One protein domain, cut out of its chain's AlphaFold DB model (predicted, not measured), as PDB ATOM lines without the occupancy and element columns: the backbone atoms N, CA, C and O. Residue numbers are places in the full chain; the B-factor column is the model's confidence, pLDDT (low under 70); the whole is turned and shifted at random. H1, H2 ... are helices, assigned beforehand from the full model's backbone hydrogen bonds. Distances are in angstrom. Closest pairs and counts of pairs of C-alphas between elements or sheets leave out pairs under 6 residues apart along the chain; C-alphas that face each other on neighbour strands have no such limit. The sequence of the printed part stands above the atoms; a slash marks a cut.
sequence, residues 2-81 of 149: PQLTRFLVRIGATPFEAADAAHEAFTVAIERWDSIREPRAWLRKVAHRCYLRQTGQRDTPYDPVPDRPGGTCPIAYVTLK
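Overview. This is residues 2 to 81 of the 149 residues of an uncharacterized protein of Streptomyces sp. CdTB01 (UniProt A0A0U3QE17). Two long helices, H2 and H3, cross as an X, and the shorter H1 packs on both. A long loop, its residues 59 to 71 sticking out together with residues 56 to 58 of H3, leads from H3 to small H4, beside residues 15 to 19 of H2. The printed part has 80 residues with four named helices, H1 to H4 in order, all helix; it is only just compact, close to loose, radius of gyration of the C-alphas 13.5 A, spanning 38 by 34 by 22 A.

Arrangement. H1, residues 2 to 11, touches H2, residues 15 to 31, with 15 to 22 alone; C-alphas 5 and 18 are closest, 4.9 A. H2 touches H3, residues 39 to 58, at a steep tilt of 55 degrees, opposite ways; C-alphas 25 and 47 are closest, 5.0 A. H4, residues 74 to 79, touches H2; C-alphas 15 and 76 are closest, 5.6 A. Every O i to N i+4 pair is within hydrogen-bond range in H1 and H4, 12 of 13 in H2, 15 of 16 in H3.

Along the chain. H1 begins at C-alpha 2 (3.627, -21.797, -3.288). H2 is 25.0 A long, H3 28.5 A. H4 ends at C-alpha 79 (12.867, -25.958, -3.576).

Size, cuts and confidence. The printed part has no cut. The H3 to H4 link is long. Residues 57 to 81 have pLDDT under 70.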
ATOM      1  N   PRO A   2       2.183 -21.559  -3.106       81.56
ATOM      2  CA  PRO A   2       3.627 -21.797  -3.288       81.56
ATOM      3  C   PRO A   2       4.516 -20.556  -3.097       81.56
ATOM      4  O   PRO A   2       5.640 -20.669  -2.616       81.56
ATOM      5  N   GLN A   3       4.009 -19.359  -3.416       86.62
ATOM      6  CA  GLN A   3       4.727 -18.102  -3.177       86.62
ATOM      7  C   GLN A   3       4.909 -17.800  -1.680       86.62
ATOM      8  O   GLN A   3       5.992 -17.395  -1.272       86.62
ATOM      9  N   LEU A   4       3.877 -18.032  -0.858       91.06
ATOM     10  CA  LEU A   4       3.918 -17.776   0.587       91.06
ATOM     11  C   LEU A   4       4.849 -18.762   1.300       91.06
ATOM     12  O   LEU A   4       5.612 -18.383   2.182       91.06
ATOM     13  N   THR A   5       4.851 -20.016   0.858       91.38
ATOM     14  CA  THR A   5       5.782 -21.017   1.368       91.38
ATOM     15  C   THR A   5       7.226 -20.677   1.000       91.38
ATOM     16  O   THR A   5       8.098 -20.675   1.863       91.38
ATOM     17  N   ARG A   6       7.494 -20.295  -0.257       89.75
ATOM     18  CA  ARG A   6       8.838 -19.858  -0.678       89.75
ATOM     19  C   ARG A   6       9.310 -18.630   0.103       89.75
ATOM     20  O   ARG A   6      10.487 -18.540   0.437       89.75
ATOM     21  N   PHE A   7       8.409 -17.697   0.401       93.00
ATOM     22  CA  PHE A   7       8.693 -16.549   1.260       93.00
ATOM     23  C   PHE A   7       9.202 -16.976   2.641       93.00
ATOM     24  O   PHE A   7      10.260 -16.512   3.061       93.00
ATOM     25  N   LEU A   8       8.515 -17.909   3.304       93.31
ATOM     26  CA  LEU A   8       8.929 -18.422   4.612       93.31
ATOM     27  C   LEU A   8      10.243 -19.210   4.549       93.31
ATOM     28  O   LEU A   8      11.103 -19.030   5.409       93.31
ATOM     29  N   VAL A   9      10.458 -20.006   3.498       91.88
ATOM     30  CA  VAL A   9      11.738 -20.708   3.302       91.88
ATOM     31  C   VAL A   9      12.894 -19.714   3.152       91.88
ATOM     32  O   VAL A   9      13.944 -19.891   3.763       91.88
ATOM     33  N   ARG A  10      12.699 -18.603   2.427       91.56
ATOM     34  CA  ARG A  10      13.709 -17.531   2.345       91.56
ATOM     35  C   ARG A  10      13.974 -16.850   3.689       91.56
ATOM     36  O   ARG A  10      15.057 -16.304   3.855       91.56
ATOM     37  N   ILE A  11      13.017 -16.858   4.619       91.12
ATOM     38  CA  ILE A  11      13.192 -16.352   5.993       91.12
ATOM     39  C   ILE A  11      13.968 -17.356   6.863       91.12
ATOM     40  O   ILE A  11      14.662 -16.949   7.795       91.12
ATOM     41  N   GLY A  12      13.955 -18.640   6.513       89.62
ATOM     42  CA  GLY A  12      14.697 -19.695   7.209       89.62
ATOM     43  C   GLY A  12      13.835 -20.852   7.702       89.62
ATOM     44  O   GLY A  12      14.355 -21.711   8.403       89.62
ATOM     45  N   ALA A  13      12.550 -20.890   7.349       90.19
ATOM     46  CA  ALA A  13      11.706 -22.041   7.632       90.19
ATOM     47  C   ALA A  13      12.123 -23.249   6.779       90.19
ATOM     48  O   ALA A  13      12.451 -23.117   5.594       90.19
ATOM     49  N   THR A  14      12.033 -24.446   7.344       88.62
ATOM     50  CA  THR A  14      12.058 -25.682   6.555       88.62
ATOM     51  C   THR A  14      10.845 -25.730   5.613       88.62
ATOM     52  O   THR A  14       9.824 -25.090   5.885       88.62
ATOM     53  N   PRO A  15      10.880 -26.507   4.512       86.06
ATOM     54  CA  PRO A  15       9.724 -26.643   3.623       86.06
ATOM     55  C   PRO A  15       8.440 -27.079   4.345       86.06
ATOM     56  O   PRO A  15       7.355 -26.626   3.984       86.06
ATOM     57  N   PHE A  16       8.565 -27.915   5.383       86.19
ATOM     58  CA  PHE A  16       7.437 -28.380   6.189       86.19
ATOM     59  C   PHE A  16       6.868 -27.280   7.087       86.19
ATOM     60  O   PHE A  16       5.667 -27.042   7.041       86.19
ATOM     61  N   GLU A  17       7.705 -26.576   7.852       89.81
ATOM     62  CA  GLU A  17       7.274 -25.416   8.657       89.81
ATOM     63  C   GLU A  17       6.633 -24.342   7.784       89.81
ATOM     64  O   GLU A  17       5.592 -23.782   8.110       89.81
ATOM     65  N   ALA A  18       7.237 -24.082   6.627       90.75
ATOM     66  CA  ALA A  18       6.734 -23.102   5.690       90.75
ATOM     67  C   ALA A  18       5.351 -23.490   5.141       90.75
ATOM     68  O   ALA A  18       4.505 -22.620   4.936       90.75
ATOM     69  N   ALA A  19       5.117 -24.773   4.852       90.12
ATOM     70  CA  ALA A  19       3.826 -25.255   4.368       90.12
ATOM     71  C   ALA A  19       2.755 -25.191   5.468       90.12
ATOM     72  O   ALA A  19       1.653 -24.714   5.208       90.12
ATOM     73  N   ASP A  20       3.114 -25.604   6.683       91.62
ATOM     74  CA  ASP A  20       2.254 -25.616   7.868       91.62
ATOM     75  C   ASP A  20       1.827 -24.191   8.264       91.62
ATOM     76  O   ASP A  20       0.644 -23.858   8.300       91.62
ATOM     77  N   ALA A  21       2.795 -23.280   8.412       93.25
ATOM     78  CA  ALA A  21       2.538 -21.872   8.716       93.25
ATOM     79  C   ALA A  21       1.754 -21.149   7.607       93.25
ATOM     80  O   ALA A  21       0.937 -20.270   7.889       93.25
ATOM     81  N   ALA A  22       1.988 -21.500   6.336       93.00
ATOM     82  CA  ALA A  22       1.188 -20.976   5.236       93.00
ATOM     83  C   ALA A  22      -0.259 -21.477   5.317       93.00
ATOM     84  O   ALA A  22      -1.171 -20.672   5.152       93.00
ATOM     85  N   HIS A  23      -0.470 -22.770   5.584       93.44
ATOM     86  CA  HIS A  23      -1.803 -23.352   5.730       93.44
ATOM     87  C   HIS A  23      -2.590 -22.646   6.832       93.44
ATOM     88  O   HIS A  23      -3.668 -22.125   6.565       93.44
ATOM     89  N   GLU A  24      -2.004 -22.525   8.022       94.81
ATOM     90  CA  GLU A  24      -2.619 -21.825   9.150       94.81
ATOM     91  C   GLU A  24      -2.997 -20.378   8.795       94.81
ATOM     92  O   GLU A  24      -4.111 -19.932   9.070       94.81
ATOM     93  N   ALA A  25      -2.114 -19.648   8.106       95.44
ATOM     94  CA  ALA A  25      -2.409 -18.287   7.672       95.44
ATOM     95  C   ALA A  25      -3.599 -18.204   6.703       95.44
ATOM     96  O   ALA A  25      -4.362 -17.239   6.764       95.44
ATOM     97  N   PHE A  26      -3.773 -19.193   5.821       95.00
ATOM     98  CA  PHE A  26      -4.938 -19.268   4.938       95.00
ATOM     99  C   PHE A  26      -6.217 -19.647   5.687       95.00
ATOM    100  O   PHE A  26      -7.259 -19.075   5.376       95.00
ATOM    101  N   THR A  27      -6.143 -20.522   6.691       95.31
ATOM    102  CA  THR A  27      -7.285 -20.835   7.565       95.31
ATOM    103  C   THR A  27      -7.813 -19.566   8.235       95.31
ATOM    104  O   THR A  27      -8.991 -19.245   8.103       95.31
ATOM    105  N   VAL A  28      -6.924 -18.761   8.832       94.75
ATOM    106  CA  VAL A  28      -7.306 -17.471   9.437       94.75
ATOM    107  C   VAL A  28      -7.816 -16.477   8.384       94.75
ATOM    108  O   VAL A  28      -8.697 -15.664   8.668       94.75
ATOM    109  N   ALA A  29      -7.266 -16.507   7.165       95.00
ATOM    110  CA  ALA A  29      -7.703 -15.621   6.087       95.00
ATOM    111  C   ALA A  29      -9.145 -15.903   5.660       95.00
ATOM    112  O   ALA A  29      -9.884 -14.957   5.403       95.00
ATOM    113  N   ILE A  30      -9.539 -17.177   5.585       94.31
ATOM    114  CA  ILE A  30     -10.871 -17.587   5.128       94.31
ATOM    115  C   ILE A  30     -11.965 -17.077   6.069       94.31
ATOM    116  O   ILE A  30     -12.988 -16.585   5.607       94.31
ATOM    117  N   GLU A  31     -11.714 -17.095   7.379       93.56
ATOM    118  CA  GLU A  31     -12.666 -16.632   8.398       93.56
ATOM    119  C   GLU A  31     -12.884 -15.114   8.376       93.56
ATOM    120  O   GLU A  31     -13.868 -14.609   8.912       93.56
ATOM    121  N   ARG A  32     -11.934 -14.360   7.812       93.12
ATOM    122  CA  ARG A  32     -11.885 -12.893   7.908       93.12
ATOM    123  C   ARG A  32     -11.756 -12.214   6.554       93.12
ATOM    124  O   ARG A  32     -11.423 -11.028   6.521       93.12
ATOM    125  N   TRP A  33     -11.988 -12.947   5.467       92.81
ATOM    126  CA  TRP A  33     -11.608 -12.548   4.113       92.81
ATOM    127  C   TRP A  33     -12.105 -11.147   3.747       92.81
ATOM    128  O   TRP A  33     -11.313 -10.304   3.328       92.81
ATOM    129  N   ASP A  34     -13.371 -10.858   4.049       94.75
ATOM    130  CA  ASP A  34     -14.028  -9.588   3.717       94.75
ATOM    131  C   ASP A  34     -13.428  -8.368   4.438       94.75
ATOM    132  O   ASP A  34     -13.584  -7.229   4.001       94.75
ATOM    133  N   SER A  35     -12.699  -8.584   5.535       94.31
ATOM    134  CA  SER A  35     -12.034  -7.515   6.291       94.31
ATOM    135  C   SER A  35     -10.611  -7.203   5.801       94.31
ATOM    136  O   SER A  35     -10.007  -6.206   6.213       94.31
ATOM    137  N   ILE A  36     -10.041  -8.040   4.928       94.81
ATOM    138  CA  ILE A  36      -8.630  -7.960   4.538       94.81
ATOM    139  C   ILE A  36      -8.467  -7.061   3.307       94.81
ATOM    140  O   ILE A  36      -8.702  -7.467   2.176       94.81
ATOM    141  N   ARG A  37      -7.958  -5.841   3.519       93.19
ATOM    142  CA  ARG A  37      -7.718  -4.872   2.429       93.19
ATOM    143  C   ARG A  37      -6.523  -5.211   1.536       93.19
ATOM    144  O   ARG A  37      -6.558  -4.965   0.337       93.19
ATOM    145  N   GLU A  38      -5.463  -5.776   2.111       94.19
ATOM    146  CA  GLU A  38      -4.218  -6.101   1.398       94.19
ATOM    147  C   GLU A  38      -3.839  -7.579   1.603       94.19
ATOM    148  O   GLU A  38      -2.902  -7.883   2.354       94.19
ATOM    149  N   PRO A  39      -4.530  -8.534   0.948       94.56
ATOM    150  CA  PRO A  39      -4.359  -9.961   1.233       94.56
ATOM    151  C   PRO A  39      -2.919 -10.455   1.087       94.56
ATOM    152  O   PRO A  39      -2.440 -11.239   1.904       94.56
ATOM    153  N   ARG A  40      -2.176  -9.951   0.091       95.06
ATOM    154  CA  ARG A  40      -0.780 -10.356  -0.147       95.06
ATOM    155  C   ARG A  40       0.145  -9.982   1.014       95.06
ATOM    156  O   ARG A  40       0.939 -10.824   1.439       95.06
ATOM    157  N   ALA A  41       0.077  -8.744   1.501       95.31
ATOM    158  CA  ALA A  41       0.898  -8.286   2.620       95.31
ATOM    159  C   ALA A  41       0.419  -8.904   3.940       95.31
ATOM    160  O   ALA A  41       1.220  -9.321   4.776       95.31
ATOM    161  N   TRP A  42      -0.899  -9.003   4.115       96.44
ATOM    162  CA  TRP A  42      -1.508  -9.590   5.300       96.44
ATOM    163  C   TRP A  42      -1.089 -11.051   5.491       96.44
ATOM    164  O   TRP A  42      -0.573 -11.390   6.556       96.44
ATOM    165  N   LEU A  43      -1.182 -11.879   4.445       96.62
ATOM    166  CA  LEU A  43      -0.808 -13.297   4.505       96.62
ATOM    167  C   LEU A  43       0.655 -13.497   4.909       96.62
ATOM    168  O   LEU A  43       0.951 -14.385   5.695       96.62
ATOM    169  N   ARG A  44       1.575 -12.652   4.431       96.69
ATOM    170  CA  ARG A  44       3.001 -12.725   4.801       96.69
ATOM    171  C   ARG A  44       3.237 -12.401   6.267       96.69
ATOM    172  O   ARG A  44       4.002 -13.098   6.928       96.69
ATOM    173  N   LYS A  45       2.544 -11.387   6.794       96.06
ATOM    174  CA  LYS A  45       2.606 -11.044   8.221       96.06
ATOM    175  C   LYS A  45       2.062 -12.174   9.089       96.06
ATOM    176  O   LYS A  45       2.697 -12.524  10.078       96.06
ATOM    177  N   VAL A  46       0.906 -12.729   8.730       96.38
ATOM    178  CA  VAL A  46       0.268 -13.799   9.507       96.38
ATOM    179  C   VAL A  46       1.083 -15.082   9.431       96.38
ATOM    180  O   VAL A  46       1.443 -15.613  10.474       96.38
ATOM    181  N   ALA A  47       1.495 -15.510   8.240       95.50
ATOM    182  CA  ALA A  47       2.297 -16.720   8.082       95.50
ATOM    183  C   ALA A  47       3.649 -16.622   8.803       95.50
ATOM    184  O   ALA A  47       4.089 -17.589   9.416       95.50
ATOM    185  N   HIS A  48       4.291 -15.447   8.809       94.81
ATOM    186  CA  HIS A  48       5.507 -15.236   9.598       94.81
ATOM    187  C   HIS A  48       5.248 -15.348  11.109       94.81
ATOM    188  O   HIS A  48       6.059 -15.928  11.824       94.81
ATOM    189  N   ARG A  49       4.113 -14.842  11.613       94.81
ATOM    190  CA  ARG A  49       3.724 -15.012  13.025       94.81
ATOM    191  C   ARG A  49       3.457 -16.479  13.370       94.81
ATOM    192  O   ARG A  49       3.933 -16.933  14.404       94.81
ATOM    193  N   CYS A  50       2.749 -17.212  12.508       94.75
ATOM    194  CA  CYS A  50       2.519 -18.651  12.672       94.75
ATOM    195  C   CYS A  50       3.850 -19.415  12.711       94.75
ATOM    196  O   CYS A  50       4.064 -20.220  13.612       94.75
ATOM    197  N   TYR A  51       4.786 -19.088  11.817       94.19
ATOM    198  CA  TYR A  51       6.129 -19.667  11.823       94.19
ATOM    199  C   TYR A  51       6.880 -19.412  13.141       94.19
ATOM    200  O   TYR A  51       7.364 -20.358  13.756       94.19
ATOM    201  N   LEU A  52       6.924 -18.165  13.624       91.12
ATOM    202  CA  LEU A  52       7.591 -17.843  14.896       91.12
ATOM    203  C   LEU A  52       6.958 -18.560  16.097       91.12
ATOM    204  O   LEU A  52       7.656 -18.937  17.038       91.12
ATOM    205  N   ARG A  53       5.635 -18.759  16.073       91.00
ATOM    206  CA  ARG A  53       4.922 -19.525  17.100       91.00
ATOM    207  C   ARG A  53       5.354 -20.992  17.088       91.00
ATOM    208  O   ARG A  53       5.638 -21.536  18.148       91.00
ATOM    209  N   GLN A  54       5.460 -21.602  15.907       87.50
ATOM    210  CA  GLN A  54       5.922 -22.986  15.751       87.50
ATOM    211  C   GLN A  54       7.359 -23.176  16.253       87.50
ATOM    212  O   GLN A  54       7.643 -24.174  16.910       87.50
ATOM    213  N   THR A  55       8.263 -22.228  15.977       79.38
ATOM    214  CA  THR A  55       9.650 -22.309  16.462       79.38
ATOM    215  C   THR A  55       9.733 -22.110  17.973       79.38
ATOM    216  O   THR A  55      10.399 -22.885  18.643       79.38
ATOM    217  N   GLY A  56       9.005 -21.133  18.525       72.44
ATOM    218  CA  GLY A  56       9.017 -20.861  19.967       72.44
ATOM    219  C   GLY A  56       8.365 -21.958  20.816       72.44
ATOM    220  O   GLY A  56       8.782 -22.172  21.947       72.44
ATOM    221  N   GLN A  57       7.375 -22.684  20.283       60.06
ATOM    222  CA  GLN A  57       6.764 -23.836  20.967       60.06
ATOM    223  C   GLN A  57       7.675 -25.074  20.990       60.06
ATOM    224  O   GLN A  57       7.520 -25.928  21.860       60.06
ATOM    225  N   ARG A  58       8.644 -25.172  20.074       55.66
ATOM    226  CA  ARG A  58       9.584 -26.302  19.997       55.66
ATOM    227  C   ARG A  58      10.781 -26.196  20.940       55.66
ATOM    228  O   ARG A  58      11.390 -27.218  21.227       55.66
ATOM    229  N   ASP A  59      11.081 -25.005  21.454       46.19
ATOM    230  CA  ASP A  59      12.120 -24.807  22.476       46.19
ATOM    231  C   ASP A  59      11.659 -25.258  23.885       46.19
ATOM    232  O   ASP A  59      12.434 -25.226  24.842       46.19
ATOM    233  N   THR A  60      10.410 -25.722  24.029       35.62
ATOM    234  CA  THR A  60       9.905 -26.375  25.247       35.62
ATOM    235  C   THR A  60      10.254 -27.877  25.232       35.62
ATOM    236  O   THR A  60       9.832 -28.564  24.304       35.62
ATOM    237  N   PRO A  61      10.963 -28.443  26.236       37.81
ATOM    238  CA  PRO A  61      11.528 -29.806  26.179       37.81
ATOM    239  C   PRO A  61      10.546 -30.998  26.181       37.81
ATOM    240  O   PRO A  61      10.970 -32.114  26.477       37.81
ATOM    241  N   TYR A  62       9.248 -30.812  25.928       37.16
ATOM    242  CA  TYR A  62       8.244 -31.855  26.179       37.16
ATOM    243  C   TYR A  62       7.104 -31.894  25.158       37.16
ATOM    244  O   TYR A  62       5.947 -31.979  25.546       37.16
ATOM    245  N   ASP A  63       7.393 -31.864  23.858       32.75
ATOM    246  CA  ASP A  63       6.367 -32.261  22.888       32.75
ATOM    247  C   ASP A  63       6.857 -33.443  22.047       32.75
ATOM    248  O   ASP A  63       7.825 -33.293  21.291       32.75
ATOM    249  N   PRO A  64       6.248 -34.642  22.177       38.72
ATOM    250  CA  PRO A  64       6.488 -35.707  21.223       38.72
ATOM    251  C   PRO A  64       6.106 -35.174  19.845       38.72
ATOM    252  O   PRO A  64       4.998 -34.683  19.632       38.72
ATOM    253  N   VAL A  65       7.060 -35.237  18.915       43.28
ATOM    254  CA  VAL A  65       6.847 -34.894  17.508       43.28
ATOM    255  C   VAL A  65       5.587 -35.638  17.054       43.28
ATOM    256  O   VAL A  65       5.599 -36.869  17.082       43.28
ATOM    257  N   PRO A  66       4.492 -34.947  16.673       40.16
ATOM    258  CA  PRO A  66       3.336 -35.637  16.134       40.16
ATOM    259  C   PRO A  66       3.822 -36.402  14.913       40.16
ATOM    260  O   PRO A  66       4.506 -35.813  14.069       40.16
ATOM    261  N   ASP A  67       3.504 -37.690  14.851       38.53
ATOM    262  CA  ASP A  67       3.833 -38.567  13.736       38.53
ATOM    263  C   ASP A  67       3.143 -38.006  12.481       38.53
ATOM    264  O   ASP A  67       1.958 -38.223  12.217       38.53
ATOM    265  N   ARG A  68       3.843 -37.106  11.778       47.75
ATOM    266  CA  ARG A  68       3.334 -36.447  10.578       47.75
ATOM    267  C   ARG A  68       3.419 -37.491   9.471       47.75
ATOM    268  O   ARG A  68       4.517 -37.999   9.239       47.75
ATOM    269  N   PRO A  69       2.316 -37.802   8.764       41.06
ATOM    270  CA  PRO A  69       2.350 -38.785   7.692       41.06
ATOM    271  C   PRO A  69       3.462 -38.407   6.712       41.06
ATOM    272  O   PRO A  69       3.556 -37.246   6.305       41.06
ATOM    273  N   GLY A  70       4.317 -39.383   6.385       38.06
ATOM    274  CA  GLY A  70       5.491 -39.267   5.516       38.06
ATOM    275  C   GLY A  70       5.146 -38.952   4.059       38.06
ATOM    276  O   GLY A  70       5.519 -39.678   3.146       38.06
ATOM    277  N   GLY A  71       4.403 -37.873   3.831       44.19
ATOM    278  CA  GLY A  71       4.127 -37.315   2.524       44.19
ATOM    279  C   GLY A  71       5.274 -36.407   2.110       44.19
ATOM    280  O   GLY A  71       5.636 -35.462   2.816       44.19
ATOM    281  N   THR A  72       5.846 -36.662   0.939       46.09
ATOM    282  CA  THR A  72       6.775 -35.730   0.304       46.09
ATOM    283  C   THR A  72       6.054 -34.400   0.109       46.09
ATOM    284  O   THR A  72       5.098 -34.318  -0.657       46.09
ATOM    285  N   CYS A  73       6.479 -33.343   0.806       53.75
ATOM    286  CA  CYS A  73       5.911 -32.018   0.588       53.75
ATOM    287  C   CYS A  73       6.222 -31.600  -0.864       53.75
ATOM    288  O   CYS A  73       7.401 -31.454  -1.194       53.75
ATOM    289  N   PRO A  74       5.232 -31.363  -1.748       56.06
ATOM    290  CA  PRO A  74       5.504 -31.007  -3.147       56.06
ATOM    291  C   PRO A  74       6.343 -29.724  -3.287       56.06
ATOM    292  O   PRO A  74       7.060 -29.523  -4.264       56.06
ATOM    293  N   ILE A  75       6.317 -28.857  -2.269       56.97
ATOM    294  CA  ILE A  75       7.176 -27.670  -2.164       56.97
ATOM    295  C   ILE A  75       8.651 -28.027  -1.952       56.97
ATOM    296  O   ILE A  75       9.515 -27.292  -2.441       56.97
ATOM    297  N   ALA A  76       8.957 -29.120  -1.243       56.41
ATOM    298  CA  ALA A  76      10.327 -29.602  -1.103       56.41
ATOM    299  C   ALA A  76      10.906 -29.874  -2.498       56.41
ATOM    300  O   ALA A  76      11.974 -29.370  -2.821       56.41
ATOM    301  N   TYR A  77      10.125 -30.501  -3.383       55.03
ATOM    302  CA  TYR A  77      10.506 -30.732  -4.777       55.03
ATOM    303  C   TYR A  77      10.748 -29.430  -5.570       55.03
ATOM    304  O   TYR A  77      11.735 -29.312  -6.289       55.03
ATOM    305  N   VAL A  78       9.913 -28.396  -5.384       53.69
ATOM    306  CA  VAL A  78      10.099 -27.071  -6.027       53.69
ATOM    307  C   VAL A  78      11.332 -26.325  -5.489       53.69
ATOM    308  O   VAL A  78      11.939 -25.515  -6.195       53.69
ATOM    309  N   THR A  79      11.709 -26.579  -4.235       55.38
ATOM    310  CA  THR A  79      12.867 -25.958  -3.576       55.38
ATOM    311  C   THR A  79      14.182 -26.653  -3.936       55.38
ATOM    312  O   THR A  79      15.195 -25.974  -4.057       55.38
ATOM    313  N   LEU A  80      14.158 -27.962  -4.201       51.53
ATOM    314  CA  LEU A  80      15.332 -28.820  -4.421       51.53
ATOM    315  C   LEU A  80      16.066 -28.633  -5.764       51.53
ATOM    316  O   LEU A  80      17.056 -29.318  -6.009       51.53
ATOM    317  N   LYS A  81      15.649 -27.708  -6.640       60.25
ATOM    318  CA  LYS A  81      16.466 -27.381  -7.822       60.25
ATOM    319  C   LYS A  81      17.776 -26.741  -7.342       60.25
ATOM    320  O   LYS A  81      17.721 -25.725  -6.658       60.25
TER     321      LYS A  81